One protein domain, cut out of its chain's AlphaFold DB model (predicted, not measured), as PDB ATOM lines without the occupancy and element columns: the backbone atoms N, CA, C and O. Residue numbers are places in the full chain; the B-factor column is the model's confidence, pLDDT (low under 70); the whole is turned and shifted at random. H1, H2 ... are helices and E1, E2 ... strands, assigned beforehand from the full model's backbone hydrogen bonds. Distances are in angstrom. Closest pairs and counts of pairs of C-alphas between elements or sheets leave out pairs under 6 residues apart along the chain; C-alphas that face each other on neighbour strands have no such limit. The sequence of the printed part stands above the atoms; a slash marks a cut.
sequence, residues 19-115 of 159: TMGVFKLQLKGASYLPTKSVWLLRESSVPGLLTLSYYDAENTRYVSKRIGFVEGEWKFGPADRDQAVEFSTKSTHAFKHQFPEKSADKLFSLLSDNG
ATOM      1  N   THR A  19     210.748 270.426 240.075       96.88
ATOM      2  CA  THR A  19     211.366 270.923 238.843       96.88
ATOM      3  C   THR A  19     212.702 270.227 238.609       96.88
ATOM      4  O   THR A  19     212.937 269.684 237.530       96.88
ATOM      5  N   MET A  20     213.543 270.160 239.641       97.38
ATOM      6  CA  MET A  20     214.837 269.488 239.583       97.38
ATOM      7  C   MET A  20     214.684 267.976 239.385       97.38
ATOM      8  O   MET A  20     215.423 267.373 238.607       97.38
ATOM      9  N   GLY A  21     213.689 267.356 240.028       97.44
ATOM     10  CA  GLY A  21     213.361 265.947 239.803       97.44
ATOM     11  C   GLY A  21     212.995 265.661 238.341       97.44
ATOM     12  O   GLY A  21     213.542 264.745 237.730       97.44
ATOM     13  N   VAL A  22     212.126 266.481 237.741       97.94
ATOM     14  CA  VAL A  22     211.776 266.358 236.315       97.94
ATOM     15  C   VAL A  22     213.001 266.549 235.425       97.94
ATOM     16  O   VAL A  22     213.220 265.748 234.519       97.94
ATOM     17  N   PHE A  23     213.830 267.553 235.706       98.19
ATOM     18  CA  PHE A  23     215.056 267.792 234.949       98.19
ATOM     19  C   PHE A  23     216.001 266.580 234.982       98.19
ATOM     20  O   PHE A  23     216.509 266.153 233.948       98.19
ATOM     21  N   LYS A  24     216.173 265.941 236.144       98.25
ATOM     22  CA  LYS A  24     216.975 264.712 236.269       98.25
ATOM     23  C   LYS A  24     216.419 263.555 235.433       98.25
ATOM     24  O   LYS A  24     217.195 262.832 234.811       98.25
ATOM     25  N   LEU A  25     215.097 263.396 235.371       98.31
ATOM     26  CA  LEU A  25     214.457 262.392 234.510       98.31
ATOM     27  C   LEU A  25     214.662 262.703 233.020       98.31
ATOM     28  O   LEU A  25     214.946 261.797 232.236       98.31
ATOM     29  N   GLN A  26     214.572 263.978 232.632       98.06
ATOM     30  CA  GLN A  26     214.842 264.431 231.264       98.06
ATOM     31  C   GLN A  26     216.280 264.122 230.839       98.06
ATOM     32  O   GLN A  26     216.488 263.568 229.762       98.06
ATOM     33  N   LEU A  27     217.264 264.396 231.704       97.75
ATOM     34  CA  LEU A  27     218.675 264.078 231.447       97.75
ATOM     35  C   LEU A  27     218.921 262.581 231.228       97.75
ATOM     36  O   LEU A  27     219.845 262.202 230.512       97.75
ATOM     37  N   LYS A  28     218.097 261.724 231.834       97.69
ATOM     38  CA  LYS A  28     218.146 260.268 231.657       97.69
ATOM     39  C   LYS A  28     217.282 259.767 230.496       97.69
ATOM     40  O   LYS A  28     217.152 258.561 230.315       97.69
ATOM     41  N   GLY A  29     216.699 260.670 229.708       97.44
ATOM     42  CA  GLY A  29     215.901 260.327 228.537       97.44
ATOM     43  C   GLY A  29     214.573 259.646 228.871       97.44
ATOM     44  O   GLY A  29     214.072 258.879 228.052       97.44
ATOM     45  N   ALA A  30     213.991 259.911 230.048       97.88
ATOM     46  CA  ALA A  30     212.769 259.242 230.504       97.88
ATOM     47  C   ALA A  30     211.603 259.346 229.502       97.88
ATOM     48  O   ALA A  30     210.832 258.402 229.371       97.88
ATOM     49  N   SER A  31     211.500 260.453 228.757       97.75
ATOM     50  CA  SER A  31     210.448 260.666 227.753       97.75
ATOM     51  C   SER A  31     210.564 259.804 226.494       97.75
ATOM     52  O   SER A  31     209.617 259.742 225.717       97.75
ATOM     53  N   TYR A  32     211.714 259.165 226.275       97.75
ATOM     54  CA  TYR A  32     211.967 258.279 225.132       97.75
ATOM     55  C   TYR A  32     211.806 256.797 225.488       97.75
ATOM     56  O   TYR A  32     212.056 255.927 224.656       97.75
ATOM     57  N   LEU A  33     211.432 256.503 226.733       97.12
ATOM     58  CA  LEU A  33     211.305 255.154 227.267       97.12
ATOM     59  C   LEU A  33     209.854 254.883 227.693       97.12
ATOM     60  O   LEU A  33     209.083 255.828 227.889       97.12
ATOM     61  N   PRO A  34     209.461 253.605 227.842       97.75
ATOM     62  CA  PRO A  34     208.138 253.259 228.342       97.75
ATOM     63  C   PRO A  34     207.833 253.877 229.715       97.75
ATOM     64  O   PRO A  34     208.727 254.184 230.511       97.75
ATOM     65  N   THR A  35     206.538 254.029 230.006       98.12
ATOM     66  CA  THR A  35     206.037 254.505 231.302       98.12
ATOM     67  C   THR A  35     206.715 253.761 232.454       98.12
ATOM     68  O   THR A  35     206.778 252.535 232.444       98.12
ATOM     69  N   LYS A  36     207.196 254.510 233.459       97.56
ATOM     70  CA  LYS A  36     207.872 253.994 234.676       97.56
ATOM     71  C   LYS A  36     209.224 253.298 234.451       97.56
ATOM     72  O   LYS A  36     209.813 252.820 235.420       97.56
ATOM     73  N   SER A  37     209.767 253.294 233.230       96.94
ATOM     74  CA  SER A  37     211.109 252.754 232.982       96.94
ATOM     75  C   SER A  37     212.220 253.587 233.607       96.94
ATOM     76  O   SER A  37     213.271 253.041 233.878       96.94
ATOM     77  N   VAL A  38     212.034 254.892 233.819       97.88
ATOM     78  CA  VAL A  38     212.998 255.743 234.534       97.88
ATOM     79  C   VAL A  38     212.239 256.548 235.572       97.88
ATOM     80  O   VAL A  38     211.217 257.173 235.267       97.88
ATOM     81  N   TRP A  39     212.729 256.513 236.804       98.25
ATOM     82  CA  TRP A  39     212.036 257.074 237.956       98.25
ATOM     83  C   TRP A  39     213.023 257.477 239.048       98.25
ATOM     84  O   TRP A  39     214.184 257.079 239.025       98.25
ATOM     85  N   LEU A  40     212.571 258.279 240.007       98.06
ATOM     86  CA  LEU A  40     213.360 258.657 241.176       98.06
ATOM     87  C   LEU A  40     212.502 258.802 242.424       98.06
ATOM     88  O   LEU A  40     211.303 259.075 242.329       98.06
ATOM     89  N   LEU A  41     213.143 258.672 243.582       98.06
ATOM     90  CA  LEU A  41     212.564 258.970 244.886       98.06
ATOM     91  C   LEU A  41     213.243 260.187 245.485       98.06
ATOM     92  O   LEU A  41     214.465 260.266 245.523       98.06
ATOM     93  N   ARG A  42     212.444 261.104 246.008       97.38
ATOM     94  CA  ARG A  42     212.920 262.280 246.733       97.38
ATOM     95  C   ARG A  42     212.079 262.511 247.968       97.38
ATOM     96  O   ARG A  42     210.914 262.110 248.000       97.38
ATOM     97  N   GLU A  43     212.628 263.187 248.960       96.56
ATOM     98  CA  GLU A  43     211.825 263.661 250.081       96.56
ATOM     99  C   GLU A  43     210.680 264.551 249.573       96.56
ATOM    100  O   GLU A  43     210.826 265.358 248.648       96.56
ATOM    101  N   SER A  44     209.486 264.352 250.128       95.38
ATOM    102  CA  SER A  44     208.331 265.159 249.759       95.38
ATOM    103  C   SER A  44     208.378 266.527 250.432       95.38
ATOM    104  O   SER A  44     208.880 266.684 251.539       95.38
ATOM    105  N   SER A  45     207.736 267.517 249.805       92.56
ATOM    106  CA  SER A  45     207.464 268.810 250.448       92.56
ATOM    107  C   SER A  45     206.442 268.715 251.589       92.56
ATOM    108  O   SER A  45     206.171 269.710 252.265       92.56
ATOM    109  N   VAL A  46     205.842 267.536 251.784       92.50
ATOM    110  CA  VAL A  46     205.094 267.163 252.984       92.50
ATOM    111  C   VAL A  46     206.009 266.267 253.833       92.50
ATOM    112  O   VAL A  46     206.292 265.145 253.406       92.50
ATOM    113  N   PRO A  47     206.483 266.732 255.005       88.88
ATOM    114  CA  PRO A  47     207.412 265.974 255.841       88.88
ATOM    115  C   PRO A  47     206.911 264.565 256.179       88.88
ATOM    116  O   PRO A  47     205.717 264.366 256.408       88.88
ATOM    117  N   GLY A  48     207.829 263.596 256.220       88.12
ATOM    118  CA  GLY A  48     207.529 262.190 256.527       88.12
ATOM    119  C   GLY A  48     206.994 261.367 255.349       88.12
ATOM    120  O   GLY A  48     206.644 260.200 255.536       88.12
ATOM    121  N   LEU A  49     206.926 261.953 254.148       94.31
ATOM    122  CA  LEU A  49     206.560 261.275 252.902       94.31
ATOM    123  C   LEU A  49     207.705 261.321 251.889       94.31
ATOM    124  O   LEU A  49     208.515 262.248 251.868       94.31
ATOM    125  N   LEU A  50     207.693 260.359 250.973       96.38
ATOM    126  CA  LEU A  50     208.500 260.365 249.759       96.38
ATOM    127  C   LEU A  50     207.660 260.837 248.573       96.38
ATOM    128  O   LEU A  50     206.435 260.726 248.563       96.38
ATOM    129  N   THR A  51     208.324 261.362 247.551       97.69
ATOM    130  CA  THR A  51     207.740 261.619 246.238       97.69
ATOM    131  C   THR A  51     208.439 260.751 245.205       97.69
ATOM    132  O   THR A  51     209.649 260.849 245.021       97.69
ATOM    133  N   LEU A  52     207.658 259.922 244.521       98.38
ATOM    134  CA  LEU A  52     208.063 259.159 243.353       98.38
ATOM    135  C   LEU A  52     207.757 259.970 242.099       98.38
ATOM    136  O   LEU A  52     206.593 260.290 241.845       98.38
ATOM    137  N   SER A  53     208.783 260.269 241.312       98.50
ATOM    138  CA  SER A  53     208.648 260.988 240.044       98.50
ATOM    139  C   SER A  53     209.063 260.098 238.875       98.50
ATOM    140  O   SER A  53     210.079 259.411 238.954       98.50
ATOM    141  N   TYR A  54     208.286 260.104 237.792       98.62
ATOM    142  CA  TYR A  54     208.535 259.324 236.572       98.62
ATOM    143  C   TYR A  54     207.848 259.966 235.361       98.62
ATOM    144  O   TYR A  54     207.038 260.885 235.512       98.62
ATOM    145  N   TYR A  55     208.162 259.488 234.158       98.50
ATOM    146  CA  TYR A  55     207.444 259.866 232.941       98.50
ATOM    147  C   TYR A  55     206.313 258.874 232.637       98.50
ATOM    148  O   TYR A  55     206.513 257.657 232.656       98.50
ATOM    149  N   ASP A  56     205.126 259.409 232.374       98.31
ATOM    150  CA  ASP A  56     203.941 258.693 231.918       98.31
ATOM    151  C   ASP A  56     203.791 258.919 230.411       98.31
ATOM    152  O   ASP A  56     203.398 260.002 229.966       98.31
ATOM    153  N   ALA A  57     204.157 257.901 229.632       97.25
ATOM    154  CA  ALA A  57     204.172 257.952 228.179       97.25
ATOM    155  C   ALA A  57     202.764 257.972 227.574       97.25
ATOM    156  O   ALA A  57     202.578 258.586 226.529       97.25
ATOM    157  N   GLU A  58     201.773 257.373 228.241       96.56
ATOM    158  CA  GLU A  58     200.384 257.356 227.759       96.56
ATOM    159  C   GLU A  58     199.784 258.761 227.773       96.56
ATOM    160  O   GLU A  58     199.136 259.184 226.821       96.56
ATOM    161  N   ASN A  59     200.051 259.508 228.847       97.44
ATOM    162  CA  ASN A  59     199.557 260.873 229.024       97.44
ATOM    163  C   ASN A  59     200.593 261.943 228.642       97.44
ATOM    164  O   ASN A  59     200.365 263.132 228.871       97.44
ATOM    165  N   THR A  60     201.738 261.540 228.082       97.31
ATOM    166  CA  THR A  60     202.841 262.418 227.650       97.31
ATOM    167  C   THR A  60     203.271 263.450 228.699       97.31
ATOM    168  O   THR A  60     203.480 264.626 228.400       97.31
ATOM    169  N   ARG A  61     203.366 263.037 229.968       97.94
ATOM    170  CA  ARG A  61     203.625 263.967 231.079       97.94
ATOM    171  C   ARG A  61     204.510 263.372 232.160       97.94
ATOM    172  O   ARG A  61     204.515 262.171 232.401       97.94
ATOM    173  N   TYR A  62     205.203 264.245 232.880       98.06
ATOM    174  CA  TYR A  62     205.872 263.867 234.119       98.06
ATOM    175  C   TYR A  62     204.861 263.809 235.261       98.06
ATOM    176  O   TYR A  62     204.041 264.712 235.432       98.06
ATOM    177  N   VAL A  63     204.926 262.736 236.041       97.81
ATOM    178  CA  VAL A  63     204.012 262.460 237.146       97.81
ATOM    179  C   VAL A  63     204.810 262.376 238.438       97.81
ATOM    180  O   VAL A  63     205.849 261.723 238.490       97.81
ATOM    181  N   SER A  64     204.284 263.003 239.488       96.75
ATOM    182  CA  SER A  64     204.803 262.921 240.853       96.75
ATOM    183  C   SER A  64     203.715 262.369 241.770       96.75
ATOM    184  O   SER A  64     202.617 262.921 241.834       96.75
ATOM    185  N   LYS A  65     204.007 261.275 242.476       97.06
ATOM    186  CA  LYS A  65     203.101 260.641 243.444       97.06
ATOM    187  C   LYS A  65     203.741 260.628 244.823       97.06
ATOM    188  O   LYS A  65     204.926 260.337 244.943       97.06
ATOM    189  N   ARG A  66     202.962 260.922 245.864       96.38
ATOM    190  CA  ARG A  66     203.433 260.790 247.249       96.38
ATOM    191  C   ARG A  66     203.349 259.335 247.691       96.38
ATOM    192  O   ARG A  66     202.434 258.627 247.278       96.38
ATOM    193  N   ILE A  67     204.273 258.910 248.540       96.38
ATOM    194  CA  ILE A  67     204.291 257.587 249.164       96.38
ATOM    195  C   ILE A  67     204.618 257.773 250.645       96.38
ATOM    196  O   ILE A  67     205.452 258.607 250.994       96.38
ATOM    197  N   GLY A  68     203.955 257.027 251.519       93.81
ATOM    198  CA  GLY A  68     204.213 257.039 252.958       93.81
ATOM    199  C   GLY A  68     204.062 255.655 253.559       93.81
ATOM    200  O   GLY A  68     203.424 254.784 252.961       93.81
ATOM    201  N   PHE A  69     204.652 255.467 254.733       91.12
ATOM    202  CA  PHE A  69     204.639 254.197 255.444       91.12
ATOM    203  C   PHE A  69     203.548 254.210 256.511       91.12
ATOM    204  O   PHE A  69     203.727 254.755 257.593       91.12
ATOM    205  N   VAL A  70     202.385 253.643 256.210       88.00
ATOM    206  CA  VAL A  70     201.192 253.734 257.058       88.00
ATOM    207  C   VAL A  70     200.727 252.334 257.430       88.00
ATOM    208  O   VAL A  70     200.560 251.485 256.559       88.00
ATOM    209  N   GLU A  71     200.487 252.108 258.726       84.50
ATOM    210  CA  GLU A  71     199.993 250.824 259.258       84.50
ATOM    211  C   GLU A  71     200.906 249.633 258.911       84.50
ATOM    212  O   GLU A  71     200.436 248.528 258.663       84.50
ATOM    213  N   GLY A  72     202.224 249.854 258.878       84.50
ATOM    214  CA  GLY A  72     203.202 248.796 258.612       84.50
ATOM    215  C   GLY A  72     203.490 248.534 257.130       84.50
ATOM    216  O   GLY A  72     204.277 247.634 256.834       84.50
ATOM    217  N   GLU A  73     202.900 249.306 256.213       89.94
ATOM    218  CA  GLU A  73     203.041 249.126 254.765       89.94
ATOM    219  C   GLU A  73     203.329 250.445 254.037       89.94
ATOM    220  O   GLU A  73     202.822 251.508 254.405       89.94
ATOM    221  N   TRP A  74     204.098 250.376 252.948       93.50
ATOM    222  CA  TRP A  74     204.241 251.503 252.028       93.50
ATOM    223  C   TRP A  74     203.004 251.618 251.140       93.50
ATOM    224  O   TRP A  74     202.571 250.646 250.525       93.50
ATOM    225  N   LYS A  75     202.428 252.819 251.059       94.94
ATOM    226  CA  LYS A  75     201.217 253.092 250.273       94.94
ATOM    227  C   LYS A  75     201.352 254.405 249.511       94.94
ATOM    228  O   LYS A  75     201.952 255.363 250.006       94.94
ATOM    229  N   PHE A  76     200.744 254.476 248.326       96.00
ATOM    230  CA  PHE A  76     200.572 255.749 247.626       96.00
ATOM    231  C   PHE A  76     199.652 256.666 248.433       96.00
ATOM    232  O   PHE A  76     198.550 256.281 248.821       96.00
ATOM    233  N   GLY A  77     200.132 257.876 248.686       94.19
ATOM    234  CA  GLY A  77     199.399 258.919 249.381       94.19
ATOM    235  C   GLY A  77     198.523 259.752 248.438       94.19
ATOM    236  O   GLY A  77     198.656 259.675 247.210       94.19
ATOM    237  N   PRO A  78     197.648 260.592 249.007       93.06
ATOM    238  CA  PRO A  78     196.769 261.468 248.243       93.06
ATOM    239  C   PRO A  78     197.545 262.569 247.501       93.06
ATOM    240  O   PRO A  78     198.617 263.022 247.925       93.06
ATOM    241  N   ALA A  79     196.981 263.010 246.374       89.75
ATOM    242  CA  ALA A  79     197.510 264.121 245.578       89.75
ATOM    243  C   ALA A  79     197.210 265.485 246.218       89.75
ATOM    244  O   ALA A  79     198.036 266.399 246.142       89.75
ATOM    245  N   ASP A  80     196.069 265.599 246.898       93.44
ATOM    246  CA  ASP A  80     195.707 266.783 247.668       93.44
ATOM    247  C   ASP A  80     196.687 267.018 248.829       93.44
ATOM    248  O   ASP A  80     197.200 266.068 249.425       93.44
ATOM    249  N   ARG A  81     197.010 268.287 249.109       89.62
ATOM    250  CA  ARG A  81     198.015 268.634 250.122       89.62
ATOM    251  C   ARG A  81     197.481 268.419 251.534       89.62
ATOM    252  O   ARG A  81     198.227 267.885 252.351       89.62
ATOM    253  N   ASP A  82     196.239 268.791 251.807       90.81
ATOM    254  CA  ASP A  82     195.673 268.732 253.157       90.81
ATOM    255  C   ASP A  82     195.466 267.274 253.574       90.81
ATOM    256  O   ASP A  82     195.937 266.846 254.630       90.81
ATOM    257  N   GLN A  83     194.935 266.452 252.666       92.69
ATOM    258  CA  GLN A  83     194.868 265.003 252.864       92.69
ATOM    259  C   GLN A  83     196.261 264.370 252.996       92.69
ATOM    260  O   GLN A  83     196.437 263.391 253.723       92.69
ATOM    261  N   ALA A  84     197.275 264.900 252.302       92.81
ATOM    262  CA  ALA A  84     198.640 264.391 252.422       92.81
ATOM    263  C   ALA A  84     199.266 264.717 253.778       92.81
ATOM    264  O   ALA A  84     200.047 263.911 254.275       92.81
ATOM    265  N   VAL A  85     198.919 265.854 254.386       92.12
ATOM    266  CA  VAL A  85     199.334 266.185 255.754       92.12
ATOM    267  C   VAL A  85     198.704 265.205 256.743       92.12
ATOM    268  O   VAL A  85     199.415 264.626 257.559       92.12
ATOM    269  N   GLU A  86     197.404 264.926 256.632       90.50
ATOM    270  CA  GLU A  86     196.758 263.909 257.475       90.50
ATOM    271  C   GLU A  86     197.398 262.528 257.289       90.50
ATOM    272  O   GLU A  86     197.728 261.842 258.258       90.50
ATOM    273  N   PHE A  87     197.651 262.140 256.042       91.94
ATOM    274  CA  PHE A  87     198.346 260.902 255.709       91.94
ATOM    275  C   PHE A  87     199.769 260.855 256.298       91.94
ATOM    276  O   PHE A  87     200.191 259.819 256.819       91.94
ATOM    277  N   SER A  88     200.502 261.974 256.291       90.94
ATOM    278  CA  SER A  88     201.864 262.038 256.826       90.94
ATOM    279  C   SER A  88     201.925 261.951 258.345       90.94
ATOM    280  O   SER A  88     202.910 261.427 258.870       90.94
ATOM    281  N   THR A  89     200.878 262.368 259.067       88.12
ATOM    282  CA  THR A  89     200.816 262.166 260.526       88.12
ATOM    283  C   THR A  89     200.864 260.681 260.887       88.12
ATOM    284  O   THR A  89     201.621 260.283 261.776       88.12
ATOM    285  N   LYS A  90     200.144 259.844 260.128       84.56
ATOM    286  CA  LYS A  90     200.159 258.383 260.282       84.56
ATOM    287  C   LYS A  90     201.523 257.802 259.912       84.56
ATOM    288  O   LYS A  90     202.031 256.949 260.635       84.56
ATOM    289  N   SER A  91     202.128 258.316 258.837       81.50
ATOM    290  CA  SER A  91     203.466 257.908 258.383       81.50
ATOM    291  C   SER A  91     204.543 258.194 259.429       81.50
ATOM    292  O   SER A  91     205.306 257.323 259.835       81.50
ATOM    293  N   THR A  92     204.543 259.412 259.963       78.50
ATOM    294  CA  THR A  92     205.508 259.867 260.969       78.50
ATOM    295  C   THR A  92     205.382 259.078 262.272       78.50
ATOM    296  O   THR A  92     206.386 258.760 262.904       78.50
ATOM    297  N   HIS A  93     204.158 258.730 262.688       74.25
ATOM    298  CA  HIS A  93     203.957 257.896 263.872       74.25
ATOM    299  C   HIS A  93     204.608 256.514 263.717       74.25
ATOM    300  O   HIS A  93     205.154 255.990 264.685       74.25
ATOM    301  N   ALA A  94     204.598 255.944 262.510       70.00
ATOM    302  CA  ALA A  94     205.183 254.633 262.258       70.00
ATOM    303  C   ALA A  94     206.719 254.622 262.387       70.00
ATOM    304  O   ALA A  94     207.263 253.644 262.888       70.00
ATOM    305  N   PHE A  95     207.409 255.712 262.028       71.38
ATOM    306  CA  PHE A  95     208.874 255.819 262.159       71.38
ATOM    307  C   PHE A  95     209.359 256.216 263.563       71.38
ATOM    308  O   PHE A  95     210.500 255.930 263.915       71.38
ATOM    309  N   LYS A  96     208.513 256.851 264.387       66.31
ATOM    310  CA  LYS A  96     208.892 257.319 265.736       66.31
ATOM    311  C   LYS A  96     209.151 256.203 266.748       66.31
ATOM    312  O   LYS A  96     209.910 256.421 267.688       66.31
ATOM    313  N   HIS A  97     208.496 255.053 266.602       57.22
ATOM    314  CA  HIS A  97     208.531 253.994 267.621       57.22
ATOM    315  C   HIS A  97     209.571 252.910 267.334       57.22
ATOM    316  O   HIS A  97     210.107 252.332 268.273       57.22
ATOM    317  N   GLN A  98     209.892 252.664 266.062       60.41
ATOM    318  CA  GLN A  98     210.979 251.788 265.622       60.41
ATOM    319  C   GLN A  98     211.169 251.976 264.113       60.41
ATOM    320  O   GLN A  98     210.181 252.159 263.401       60.41
ATOM    321  N   PHE A  99     212.403 251.894 263.599       67.81
ATOM    322  CA  PHE A  99     212.595 251.763 262.152       67.81
ATOM    323  C   PHE A  99     211.897 250.469 261.708       67.81
ATOM    324  O   PHE A  99     212.251 249.405 262.228       67.81
ATOM    325  N   PRO A 100     210.890 250.521 260.821       71.00
ATOM    326  CA  PRO A 100     210.104 249.337 260.525       71.00
ATOM    327  C   PRO A 100     210.988 248.283 259.858       71.00
ATOM    328  O   PRO A 100     211.691 248.566 258.882       71.00
ATOM    329  N   GLU A 101     210.975 247.065 260.394       75.12
ATOM    330  CA  GLU A 101     211.759 245.962 259.845       75.12
ATOM    331  C   GLU A 101     211.391 245.755 258.366       75.12
ATOM    332  O   GLU A 101     210.210 245.767 258.004       75.12
ATOM    333  N   LYS A 102     212.399 245.595 257.498       82.31
ATOM    334  CA  LYS A 102     212.222 245.397 256.045       82.31
ATOM    335  C   LYS A 102     211.470 246.533 255.336       82.31
ATOM    336  O   LYS A 102     210.934 246.335 254.247       82.31
ATOM    337  N   SER A 103     211.427 247.736 255.917       87.69
ATOM    338  CA  SER A 103     210.746 248.884 255.301       87.69
ATOM    339  C   SER A 103     211.265 249.189 253.890       87.69
ATOM    340  O   SER A 103     210.470 249.486 253.001       87.69
ATOM    341  N   ALA A 104     212.578 249.076 253.661       88.38
ATOM    342  CA  ALA A 104     213.172 249.247 252.336       88.38
ATOM    343  C   ALA A 104     212.655 248.195 251.340       88.38
ATOM    344  O   ALA A 104     212.130 248.563 250.290       88.38
ATOM    345  N   ASP A 105     212.700 246.910 251.702       89.00
ATOM    346  CA  ASP A 105     212.203 245.814 250.859       89.00
ATOM    347  C   ASP A 105     210.726 246.003 250.499       89.00
ATOM    348  O   ASP A 105     210.332 245.814 249.349       89.00
ATOM    349  N   LYS A 106     209.905 246.439 251.463       91.69
ATOM    350  CA  LYS A 106     208.484 246.735 251.237       91.69
ATOM    351  C   LYS A 106     208.275 247.904 250.275       91.69
ATOM    352  O   LYS A 106     207.374 247.843 249.442       91.69
ATOM    353  N   LEU A 107     209.097 248.954 250.356       93.75
ATOM    354  CA  LEU A 107     209.036 250.070 249.409       93.75
ATOM    355  C   LEU A 107     209.359 249.593 247.993       93.75
ATOM    356  O   LEU A 107     208.601 249.869 247.067       93.75
ATOM    357  N   PHE A 108     210.459 248.864 247.814       93.12
ATOM    358  CA  PHE A 108     210.850 248.381 246.490       93.12
ATOM    359  C   PHE A 108     209.893 247.320 245.944       93.12
ATOM    360  O   PHE A 108     209.642 247.312 244.740       93.12
ATOM    361  N   SER A 109     209.286 246.503 246.810       94.00
ATOM    362  CA  SER A 109     208.207 245.583 246.430       94.00
ATOM    363  C   SER A 109     206.996 246.355 245.909       94.00
ATOM    364  O   SER A 109     206.565 246.106 244.789       94.00
ATOM    365  N   LEU A 110     206.529 247.386 246.633       95.88
ATOM    366  CA  LEU A 110     205.450 248.264 246.161       95.88
ATOM    367  C   LEU A 110     205.763 248.845 244.774       95.88
ATOM    368  O   LEU A 110     204.887 248.896 243.910       95.88
ATOM    369  N   LEU A 111     206.993 249.313 244.553       96.88
ATOM    370  CA  LEU A 111     207.404 249.884 243.271       96.88
ATOM    371  C   LEU A 111     207.435 248.821 242.164       96.88
ATOM    372  O   LEU A 111     206.885 249.050 241.086       96.88
ATOM    373  N   SER A 112     208.003 247.648 242.430       96.06
ATOM    374  CA  SER A 112     208.035 246.541 241.471       96.06
ATOM    375  C   SER A 112     206.625 246.070 241.098       96.06
ATOM    376  O   SER A 112     206.301 246.013 239.911       96.06
ATOM    377  N   ASP A 113     205.748 245.880 242.088       97.00
ATOM    378  CA  ASP A 113     204.343 245.489 241.906       97.00
ATOM    379  C   ASP A 113     203.550 246.521 241.090       97.00
ATOM    380  O   ASP A 113     202.570 246.198 240.420       97.00
ATOM    381  N   ASN A 114     203.987 247.784 241.108       97.25
ATOM    382  CA  ASN A 114     203.398 248.866 240.322       97.25
ATOM    383  C   ASN A 114     204.088 249.088 238.965       97.25
ATOM    384  O   ASN A 114     203.771 250.068 238.278       97.25
ATOM    385  N   GLY A 115     204.982 248.186 238.553       96.94
ATOM    386  CA  GLY A 115     205.610 248.162 237.232       96.94
ATOM    387  C   GLY A 115     206.782 249.129 237.061       96.94
ATOM    388  O   GLY A 115     207.055 249.545 235.937       96.94
TER     389      GLY A 115
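What this domain is: This is residues 19 to 115 of the 159 residues of an uncharacterized protein of Legionella quateirensis (UniProt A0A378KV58). A strongly twisted, curled sheet of four strands, E1 to E4, has three helices packed on it at separate places. H1 packs over E2, while H2 follows E3 on one face and H3 covers E3 and E4 on the opposite face. The printed part has 97 residues, with named elements in the order H1 E1 E2 E3 E4 H2 H3; the class is mixed, helices and strands. The sheet, E1 - E2 - E3 - E4, is a meander, each strand the antiparallel neighbour of the one before. The whole is compact, with a radius of gyration of the C-alphas of 14.0 A, and spans 43 by 28 by 20 A.

How they stand to each other: Start at H1, residues 19 to 27, which lies over E2, residues 50 to 56, at a height over the sheet of 8.4 A; their closest C-alphas, Gly 21 and Ser 53, are 6.8 A apart. E1, residues 39 to 43, forms a hairpin with E2: look at N 40 and O 53, 2.9 A. E3, residues 61 to 70, forms hairpins with E2, N 52 and O 65 at 2.8 A, and with E4, residues 73 to 76, N 70 and O 73 at 2.8 A. H2, residues 81 to 97, runs along E3 at 13 degrees on the local plane; the closest C-alphas, Phe 69 and Ser 91, are 4.9 A apart. On the opposite face, H3, residues 103 to 113, touches E4, closest at C-alphas Trp 74 and Leu 107, 5.6 A. The three helices are apart from one another. Every O i to N i+4 pair is within hydrogen-bond range in H1 and H3, and 11 of 13 in H2.

Where its parts are: Find C-alpha 19 at (211.366, 270.923, 238.843), where H1 begins. E3 runs 28.0 A from C-alpha 61 at (203.625, 263.967, 231.079), and H2 runs 25.1 A. H3 ends at C-alpha 113, (204.343, 245.489, 241.906).

The domain as a whole: The C-alphas farthest apart, Tyr 32 and His 97, are 42.8 A apart. The printed part has no cut; the link from H1 to E1 is long. Look for pLDDT under 70 at residues 96 to 99.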